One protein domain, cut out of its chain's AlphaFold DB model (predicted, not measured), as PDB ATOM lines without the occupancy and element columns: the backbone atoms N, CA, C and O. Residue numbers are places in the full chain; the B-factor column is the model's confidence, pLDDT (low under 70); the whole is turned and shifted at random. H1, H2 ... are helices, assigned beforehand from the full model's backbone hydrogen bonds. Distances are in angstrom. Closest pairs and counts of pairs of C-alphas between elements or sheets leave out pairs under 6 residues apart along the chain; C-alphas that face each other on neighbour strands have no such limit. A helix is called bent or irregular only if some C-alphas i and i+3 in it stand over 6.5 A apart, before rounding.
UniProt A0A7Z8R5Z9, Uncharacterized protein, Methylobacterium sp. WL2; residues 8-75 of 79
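What this domain is: This is residues 8 to 75 of the 79 residues of an uncharacterized protein of Methylobacterium sp. WL2 (UniProt A0A7Z8R5Z9). A long helix, H2, is bent like an arch; the short helix H1 packs inside it on arm H2a, and residues 59 to 75 stick out. The 68 printed residues, with two named helices, H1 then H2, are all helix in class. The whole is only just loose, close to extended, with a radius of gyration of the C-alphas of 16.4 A; it spans 53 by 25 by 17 A.

Where its parts are: Find C-alpha 8 at (143.190, 148.657, 147.260), where H1, residues 8 to 19, begins its 16.5 A. H2, residues 33 to 73, was assigned as one helix by its hydrogen bonds but is bent: C-alphas 52 and 55 are 7.1 A apart. Arm H2a, residues 33 to 52, is 29.6 A long and irregular, with C-alphas 45 and 48 7.0 A apart. Arm H2b, residues 55 to 73, runs 27.1 A to C-alpha 73 at (174.226, 174.051, 154.807).

How they stand to each other: H1 and H2a touch, the closest C-alphas being those of Ile 13 and Thr 43, 6.3 A apart; they run the same way at a steep tilt of 57 degrees. H2a and H2b are about perpendicular, at 76 degrees. H1 and H2b are only just apart, closest 8.5 A. Every O i to N i+4 pair is within hydrogen-bond range in H1 and H2b, and 13 of 16 in H2a.

The domain as a whole: The C-alphas of Asp 34 and Pro 75 are the farthest apart, 54.2 A. The printed part has no cut; the link H1 to H2, residues 20 to 32, is long. Look at residues 73 to 75 for pLDDT under 70.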
ATOM      1  N   GLU A   8     143.080 147.199 147.269       93.38
ATOM      2  CA  GLU A   8     143.190 148.657 147.260       93.38
ATOM      3  C   GLU A   8     142.884 149.296 148.621       93.38
ATOM      4  O   GLU A   8     143.604 150.203 149.045       93.38
ATOM      5  N   THR A   9     141.884 148.780 149.335       94.38
ATOM      6  CA  THR A   9     141.509 149.255 150.671       94.38
ATOM      7  C   THR A   9     142.632 149.001 151.667       94.38
ATOM      8  O   THR A   9     143.022 149.904 152.407       94.38
ATOM      9  N   ASP A  10     143.207 147.803 151.659       95.06
ATOM     10  CA  ASP A  10     144.329 147.449 152.515       95.06
ATOM     11  C   ASP A  10     145.560 148.311 152.202       95.06
ATOM     12  O   ASP A  10     146.229 148.792 153.118       95.06
ATOM     13  N   ARG A  11     145.846 148.577 150.918       93.75
ATOM     14  CA  ARG A  11     146.932 149.484 150.509       93.75
ATOM     15  C   ARG A  11     146.707 150.908 151.012       93.75
ATOM     16  O   ARG A  11     147.656 151.535 151.487       93.75
ATOM     17  N   ALA A  12     145.477 151.414 150.930       94.62
ATOM     18  CA  ALA A  12     145.118 152.716 151.478       94.62
ATOM     19  C   ALA A  12     145.346 152.739 152.998       94.62
ATOM     20  O   ALA A  12     146.066 153.604 153.494       94.62
ATOM     21  N   ILE A  13     144.842 151.740 153.728       95.44
ATOM     22  CA  ILE A  13     145.027 151.621 155.182       95.44
ATOM     23  C   ILE A  13     146.511 151.583 155.556       95.44
ATOM     24  O   ILE A  13     146.932 152.336 156.434       95.44
ATOM     25  N   VAL A  14     147.331 150.782 154.868       93.06
ATOM     26  CA  VAL A  14     148.782 150.729 155.108       93.06
ATOM     27  C   VAL A  14     149.422 152.102 154.913       93.06
ATOM     28  O   VAL A  14     150.175 152.548 155.780       93.06
ATOM     29  N   ARG A  15     149.107 152.815 153.823       90.38
ATOM     30  CA  ARG A  15     149.597 154.189 153.622       90.38
ATOM     31  C   ARG A  15     149.152 155.099 154.768       90.38
ATOM     32  O   ARG A  15     149.974 155.832 155.313       90.38
ATOM     33  N   GLY A  16     147.891 155.013 155.182       93.25
ATOM     34  CA  GLY A  16     147.365 155.798 156.296       93.25
ATOM     35  C   GLY A  16     148.114 155.552 157.606       93.25
ATOM     36  O   GLY A  16     148.512 156.503 158.278       93.25
ATOM     37  N   LEU A  17     148.404 154.289 157.924       92.44
ATOM     38  CA  LEU A  17     149.184 153.889 159.099       92.44
ATOM     39  C   LEU A  17     150.643 154.376 159.045       92.44
ATOM     40  O   LEU A  17     151.208 154.786 160.063       92.44
ATOM     41  N   LEU A  18     151.261 154.358 157.861       88.75
ATOM     42  CA  LEU A  18     152.642 154.806 157.650       88.75
ATOM     43  C   LEU A  18     152.801 156.324 157.779       88.75
ATOM     44  O   LEU A  18     153.794 156.804 158.336       88.75
ATOM     45  N   PHE A  19     151.837 157.081 157.259       87.06
ATOM     46  CA  PHE A  19     151.867 158.546 157.241       87.06
ATOM     47  C   PHE A  19     151.035 159.187 158.356       87.06
ATOM     48  O   PHE A  19     150.950 160.410 158.414       87.06
ATOM     49  N   ARG A  20     150.441 158.374 159.245       87.50
ATOM     50  CA  ARG A  20     149.546 158.810 160.331       87.50
ATOM     51  C   ARG A  20     148.469 159.780 159.834       87.50
ATOM     52  O   ARG A  20     148.184 160.796 160.461       87.50
ATOM     53  N   ARG A  21     147.888 159.461 158.677       90.88
ATOM     54  CA  ARG A  21     146.882 160.279 157.996       90.88
ATOM     55  C   ARG A  21     145.703 159.410 157.596       90.88
ATOM     56  O   ARG A  21     145.871 158.243 157.256       90.88
ATOM     57  N   TRP A  22     144.512 159.996 157.606       91.31
ATOM     58  CA  TRP A  22     143.338 159.359 157.026       91.31
ATOM     59  C   TRP A  22     143.571 159.072 155.529       91.31
ATOM     60  O   TRP A  22     143.909 160.006 154.797       91.31
ATOM     61  N   PRO A  23     143.447 157.811 155.070       92.00
ATOM     62  CA  PRO A  23     143.875 157.434 153.725       92.00
ATOM     63  C   PRO A  23     142.763 157.466 152.670       92.00
ATOM     64  O   PRO A  23     143.015 157.072 151.534       92.00
ATOM     65  N   PHE A  24     141.550 157.883 153.035       93.06
ATOM     66  CA  PHE A  24     140.397 157.914 152.136       93.06
ATOM     67  C   PHE A  24     139.960 159.354 151.855       93.06
ATOM     68  O   PHE A  24     140.100 160.228 152.707       93.06
ATOM     69  N   ASP A  25     139.376 159.581 150.680       92.50
ATOM     70  CA  ASP A  25     138.942 160.920 150.255       92.50
ATOM     71  C   ASP A  25     137.706 161.419 151.014       92.50
ATOM     72  O   ASP A  25     137.492 162.621 151.155       92.50
ATOM     73  N   VAL A  26     136.901 160.495 151.542       92.12
ATOM     74  CA  VAL A  26     135.701 160.809 152.322       92.12
ATOM     75  C   VAL A  26     136.054 160.848 153.809       92.12
ATOM     76  O   VAL A  26     136.628 159.871 154.304       92.12
ATOM     77  N   PRO A  27     135.707 161.917 154.552       93.75
ATOM     78  CA  PRO A  27     135.886 161.967 156.000       93.75
ATOM     79  C   PRO A  27     135.189 160.801 156.708       93.75
ATOM     80  O   PRO A  27     134.067 160.439 156.367       93.75
ATOM     81  N   ALA A  28     135.804 160.260 157.764       91.75
ATOM     82  CA  ALA A  28     135.241 159.123 158.501       91.75
ATOM     83  C   ALA A  28     133.798 159.372 158.992       91.75
ATOM     84  O   ALA A  28     132.964 158.480 158.922       91.75
ATOM     85  N   LYS A  29     133.476 160.601 159.422       93.75
ATOM     86  CA  LYS A  29     132.134 160.991 159.895       93.75
ATOM     87  C   LYS A  29     131.031 160.926 158.823       93.75
ATOM     88  O   LYS A  29     129.859 160.944 159.171       93.75
ATOM     89  N   GLU A  30     131.405 160.906 157.545       96.56
ATOM     90  CA  GLU A  30     130.494 160.865 156.391       96.56
ATOM     91  C   GLU A  30     130.382 159.452 155.793       96.56
ATOM     92  O   GLU A  30     129.624 159.231 154.852       96.56
ATOM     93  N   MET A  31     131.125 158.479 156.330       95.50
ATOM     94  CA  MET A  31     131.068 157.093 155.877       95.50
ATOM     95  C   MET A  31     129.952 156.308 156.566       95.50
ATOM     96  O   MET A  31     129.643 156.510 157.740       95.50
ATOM     97  N   ALA A  32     129.406 155.337 155.837       97.06
ATOM     98  CA  ALA A  32     128.495 154.354 156.399       97.06
ATOM     99  C   ALA A  32     129.174 153.543 157.522       97.06
ATOM    100  O   ALA A  32     130.373 153.245 157.469       97.06
ATOM    101  N   ALA A  33     128.407 153.211 158.564       96.25
ATOM    102  CA  ALA A  33     128.937 152.594 159.779       96.25
ATOM    103  C   ALA A  33     129.557 151.209 159.528       96.25
ATOM    104  O   ALA A  33     130.597 150.886 160.096       96.25
ATOM    105  N   ASP A  34     128.958 150.414 158.645       97.00
ATOM    106  CA  ASP A  34     129.468 149.113 158.201       97.00
ATOM    107  C   ASP A  34     130.848 149.234 157.538       97.00
ATOM    108  O   ASP A  34     131.772 148.487 157.865       97.00
ATOM    109  N   ARG A  35     131.026 150.245 156.683       95.38
ATOM    110  CA  ARG A  35     132.309 150.544 156.043       95.38
ATOM    111  C   ARG A  35     133.373 150.940 157.062       95.38
ATOM    112  O   ARG A  35     134.515 150.500 156.955       95.38
ATOM    113  N   LEU A  36     133.018 151.750 158.058       96.31
ATOM    114  CA  LEU A  36     133.942 152.125 159.133       96.31
ATOM    115  C   LEU A  36     134.366 150.915 159.971       96.31
ATOM    116  O   LEU A  36     135.539 150.803 160.331       96.31
ATOM    117  N   VAL A  37     133.437 150.001 160.258       97.44
ATOM    118  CA  VAL A  37     133.724 148.759 160.988       97.44
ATOM    119  C   VAL A  37     134.672 147.859 160.192       97.44
ATOM    120  O   VAL A  37     135.647 147.367 160.764       97.44
ATOM    121  N   ASP A  38     134.449 147.693 158.886       97.00
ATOM    122  CA  ASP A  38     135.349 146.930 158.009       97.00
ATOM    123  C   ASP A  38     136.760 147.544 157.968       97.00
ATOM    124  O   ASP A  38     137.754 146.855 158.217       97.00
ATOM    125  N   ILE A  39     136.861 148.864 157.765       96.19
ATOM    126  CA  ILE A  39     138.141 149.590 157.791       96.19
ATOM    127  C   ILE A  39     138.852 149.386 159.134       96.19
ATOM    128  O   ILE A  39     140.054 149.114 159.159       96.19
ATOM    129  N   ALA A  40     138.136 149.483 160.257       95.94
ATOM    130  CA  ALA A  40     138.715 149.286 161.583       95.94
ATOM    131  C   ALA A  40     139.228 147.850 161.786       95.94
ATOM    132  O   ALA A  40     140.330 147.655 162.308       95.94
ATOM    133  N   ALA A  41     138.473 146.841 161.343       97.31
ATOM    134  CA  ALA A  41     138.879 145.440 161.416       97.31
ATOM    135  C   ALA A  41     140.136 145.171 160.573       97.31
ATOM    136  O   ALA A  41     141.104 144.576 161.059       97.31
ATOM    137  N   ARG A  42     140.168 145.681 159.338       96.06
ATOM    138  CA  ARG A  42     141.342 145.603 158.456       96.06
ATOM    139  C   ARG A  42     142.546 146.319 159.052       96.06
ATOM    140  O   ARG A  42     143.641 145.764 159.051       96.06
ATOM    141  N   THR A  43     142.346 147.500 159.634       95.31
ATOM    142  CA  THR A  43     143.411 148.268 160.297       95.31
ATOM    143  C   THR A  43     144.060 147.458 161.415       95.31
ATOM    144  O   THR A  43     145.278 147.298 161.407       95.31
ATOM    145  N   ARG A  44     143.266 146.851 162.307       95.81
ATOM    146  CA  ARG A  44     143.783 145.991 163.390       95.81
ATOM    147  C   ARG A  44     144.564 144.784 162.873       95.81
ATOM    148  O   ARG A  44     145.561 144.394 163.473       95.81
ATOM    149  N   ARG A  45     144.131 144.188 161.760       94.44
ATOM    150  CA  ARG A  45     144.848 143.074 161.120       94.44
ATOM    151  C   ARG A  45     146.194 143.518 160.537       94.44
ATOM    152  O   ARG A  45     147.154 142.755 160.581       94.44
ATOM    153  N   LEU A  46     146.264 144.721 159.968       93.31
ATOM    154  CA  LEU A  46     147.442 145.232 159.257       93.31
ATOM    155  C   LEU A  46     148.481 145.876 160.188       93.31
ATOM    156  O   LEU A  46     149.677 145.795 159.907       93.31
ATOM    157  N   GLU A  47     148.047 146.477 161.294       93.06
ATOM    158  CA  GLU A  47     148.891 147.235 162.223       93.06
ATOM    159  C   GLU A  47     150.147 146.468 162.690       93.06
ATOM    160  O   GLU A  47     151.247 146.984 162.474       93.06
ATOM    161  N   PRO A  48     150.079 145.204 163.167       92.19
ATOM    162  CA  PRO A  48     151.272 144.472 163.605       92.19
ATOM    163  C   PRO A  48     152.309 144.259 162.498       92.19
ATOM    164  O   PRO A  48     153.498 144.095 162.771       92.19
ATOM    165  N   HIS A  49     151.872 144.223 161.237       88.44
ATOM    166  CA  HIS A  49     152.767 144.076 160.096       88.44
ATOM    167  C   HIS A  49     153.455 145.394 159.758       88.44
ATOM    168  O   HIS A  49     154.645 145.383 159.457       88.44
ATOM    169  N   VAL A  50     152.742 146.517 159.854       89.00
ATOM    170  CA  VAL A  50     153.302 147.854 159.626       89.00
ATOM    171  C   VAL A  50     154.281 148.237 160.740       89.00
ATOM    172  O   VAL A  50     155.370 148.724 160.439       89.00
ATOM    173  N   GLU A  51     153.961 147.947 162.007       89.00
ATOM    174  CA  GLU A  51     154.842 148.254 163.149       89.00
ATOM    175  C   GLU A  51     156.227 147.607 163.020       89.00
ATOM    176  O   GLU A  51     157.236 148.241 163.322       89.00
ATOM    177  N   ARG A  52     156.312 146.381 162.482       86.88
ATOM    178  CA  ARG A  52     157.603 145.700 162.247       86.88
ATOM    179  C   ARG A  52     158.548 146.495 161.349       86.88
ATOM    180  O   ARG A  52     159.762 146.369 161.480       86.88
ATOM    181  N   PHE A  53     158.007 147.292 160.430       82.88
ATOM    182  CA  PHE A  53     158.797 148.116 159.518       82.88
ATOM    183  C   PHE A  53     158.961 149.554 160.007       82.88
ATOM    184  O   PHE A  53     159.802 150.271 159.464       82.88
ATOM    185  N   ARG A  54     158.215 149.978 161.035       83.19
ATOM    186  CA  ARG A  54     158.204 151.368 161.500       83.19
ATOM    187  C   ARG A  54     159.592 151.851 161.913       83.19
ATOM    188  O   ARG A  54     160.014 152.892 161.430       83.19
ATOM    189  N   GLY A  55     160.347 151.054 162.670       84.50
ATOM    190  CA  GLY A  55     161.715 151.422 163.058       84.50
ATOM    191  C   GLY A  55     162.651 151.660 161.863       84.50
ATOM    192  O   GLY A  55     163.427 152.610 161.864       84.50
ATOM    193  N   ARG A  56     162.538 150.849 160.799       87.31
ATOM    194  CA  ARG A  56     163.320 151.043 159.562       87.31
ATOM    195  C   ARG A  56     162.883 152.293 158.797       87.31
ATOM    196  O   ARG A  56     163.725 152.997 158.254       87.31
ATOM    197  N   LEU A  57     161.580 152.566 158.757       85.25
ATOM    198  CA  LEU A  57     161.021 153.771 158.142       85.25
ATOM    199  C   LEU A  57     161.444 155.045 158.870       85.25
ATOM    200  O   LEU A  57     161.788 156.024 158.215       85.25
ATOM    201  N   ASP A  58     161.431 155.034 160.199       86.75
ATOM    202  CA  ASP A  58     161.839 156.185 161.000       86.75
ATOM    203  C   ASP A  58     163.345 156.443 160.852       86.75
ATOM    204  O   ASP A  58     163.742 157.588 160.638       86.75
ATOM    205  N   ALA A  59     164.172 155.391 160.824       88.19
ATOM    206  CA  ALA A  59     165.596 155.507 160.510       88.19
ATOM    207  C   ALA A  59     165.841 156.080 159.101       88.19
ATOM    208  O   ALA A  59     166.643 156.995 158.939       88.19
ATOM    209  N   ALA A  60     165.113 155.603 158.085       87.12
ATOM    210  CA  ALA A  60     165.222 156.125 156.722       87.12
ATOM    211  C   ALA A  60     164.782 157.598 156.621       87.12
ATOM    212  O   ALA A  60     165.419 158.391 155.932       87.12
ATOM    213  N   ARG A  61     163.713 157.986 157.332       87.06
ATOM    214  CA  ARG A  61     163.259 159.384 157.416       87.06
ATOM    215  C   ARG A  61     164.300 160.281 158.077       87.06
ATOM    216  O   ARG A  61     164.490 161.403 157.616       87.06
ATOM    217  N   GLN A  62     164.946 159.799 159.135       89.81
ATOM    218  CA  GLN A  62     165.997 160.537 159.825       89.81
ATOM    219  C   GLN A  62     167.226 160.723 158.928       89.81
ATOM    220  O   GLN A  62     167.667 161.855 158.770       89.81
ATOM    221  N   GLY A  63     167.700 159.663 158.263       91.56
ATOM    222  CA  GLY A  63     168.813 159.764 157.312       91.56
ATOM    223  C   GLY A  63     168.517 160.744 156.173       91.56
ATOM    224  O   GLY A  63     169.292 161.658 155.925       91.56
ATOM    225  N   MET A  64     167.325 160.664 155.568       91.38
ATOM    226  CA  MET A  64     166.919 161.611 154.518       91.38
ATOM    227  C   MET A  64     166.862 163.059 155.021       91.38
ATOM    228  O   MET A  64     167.176 163.992 154.286       91.38
ATOM    229  N   ARG A  65     166.449 163.274 156.274       90.56
ATOM    230  CA  ARG A  65     166.461 164.603 156.890       90.56
ATOM    231  C   ARG A  65     167.890 165.115 157.062       90.56
ATOM    232  O   ARG A  65     168.129 166.286 156.792       90.56
ATOM    233  N   GLU A  66     168.801 164.270 157.529       92.75
ATOM    234  CA  GLU A  66     170.215 164.609 157.702       92.75
ATOM    235  C   GLU A  66     170.871 164.953 156.361       92.75
ATOM    236  O   GLU A  66     171.495 166.007 156.258       92.75
ATOM    237  N   ASP A  67     170.619 164.163 155.314       90.81
ATOM    238  CA  ASP A  67     171.097 164.434 153.952       90.81
ATOM    239  C   ASP A  67     170.582 165.785 153.433       90.81
ATOM    240  O   ASP A  67     171.350 166.614 152.945       90.81
ATOM    241  N   LEU A  68     169.277 166.049 153.580       90.75
ATOM    242  CA  LEU A  68     168.669 167.319 153.169       90.75
ATOM    243  C   LEU A  68     169.249 168.516 153.925       90.75
ATOM    244  O   LEU A  68     169.469 169.570 153.331       90.75
ATOM    245  N   LEU A  69     169.492 168.368 155.229       88.38
ATOM    246  CA  LEU A  69     170.120 169.411 156.034       88.38
ATOM    247  C   LEU A  69     171.576 169.637 155.617       88.38
ATOM    248  O   LEU A  69     171.986 170.787 155.513       88.38
ATOM    249  N   SER A  70     172.326 168.573 155.317       87.31
ATOM    250  CA  SER A  70     173.699 168.676 154.810       87.31
ATOM    251  C   SER A  70     173.747 169.473 153.505       87.31
ATOM    252  O   SER A  70     174.537 170.404 153.382       87.31
ATOM    253  N   LEU A  71     172.846 169.174 152.564       87.75
ATOM    254  CA  LEU A  71     172.735 169.900 151.294       87.75
ATOM    255  C   LEU A  71     172.311 171.366 151.477       87.75
ATOM    256  O   LEU A  71     172.664 172.216 150.664       87.75
ATOM    257  N   ALA A  72     171.536 171.672 152.521       79.75
ATOM    258  CA  ALA A  72     171.067 173.026 152.809       79.75
ATOM    259  C   ALA A  72     172.116 173.908 153.509       79.75
ATOM    260  O   ALA A  72     171.991 175.133 153.468       79.75
ATOM    261  N   VAL A  73     173.136 173.316 154.141       64.81
ATOM    262  CA  VAL A  73     174.226 174.051 154.807       64.81
ATOM    263  C   VAL A  73     175.328 174.456 153.817       64.81
ATOM    264  O   VAL A  73     175.857 175.559 153.932       64.81
ATOM    265  N   ASP A  74     175.599 173.651 152.784       58.53
ATOM    266  CA  ASP A  74     176.634 173.946 151.778       58.53
ATOM    267  C   ASP A  74     176.485 175.277 150.992       58.53
ATOM    268  O   ASP A  74     177.511 175.880 150.674       58.53
ATOM    269  N   PRO A  75     175.289 175.832 150.698       54.06
ATOM    270  CA  PRO A  75     175.190 177.110 149.982       54.06
ATOM    271  C   PRO A  75     175.319 178.377 150.855       54.06
ATOM    272  O   PRO A  75     175.417 179.466 150.294       54.06
TER     273      PRO A  75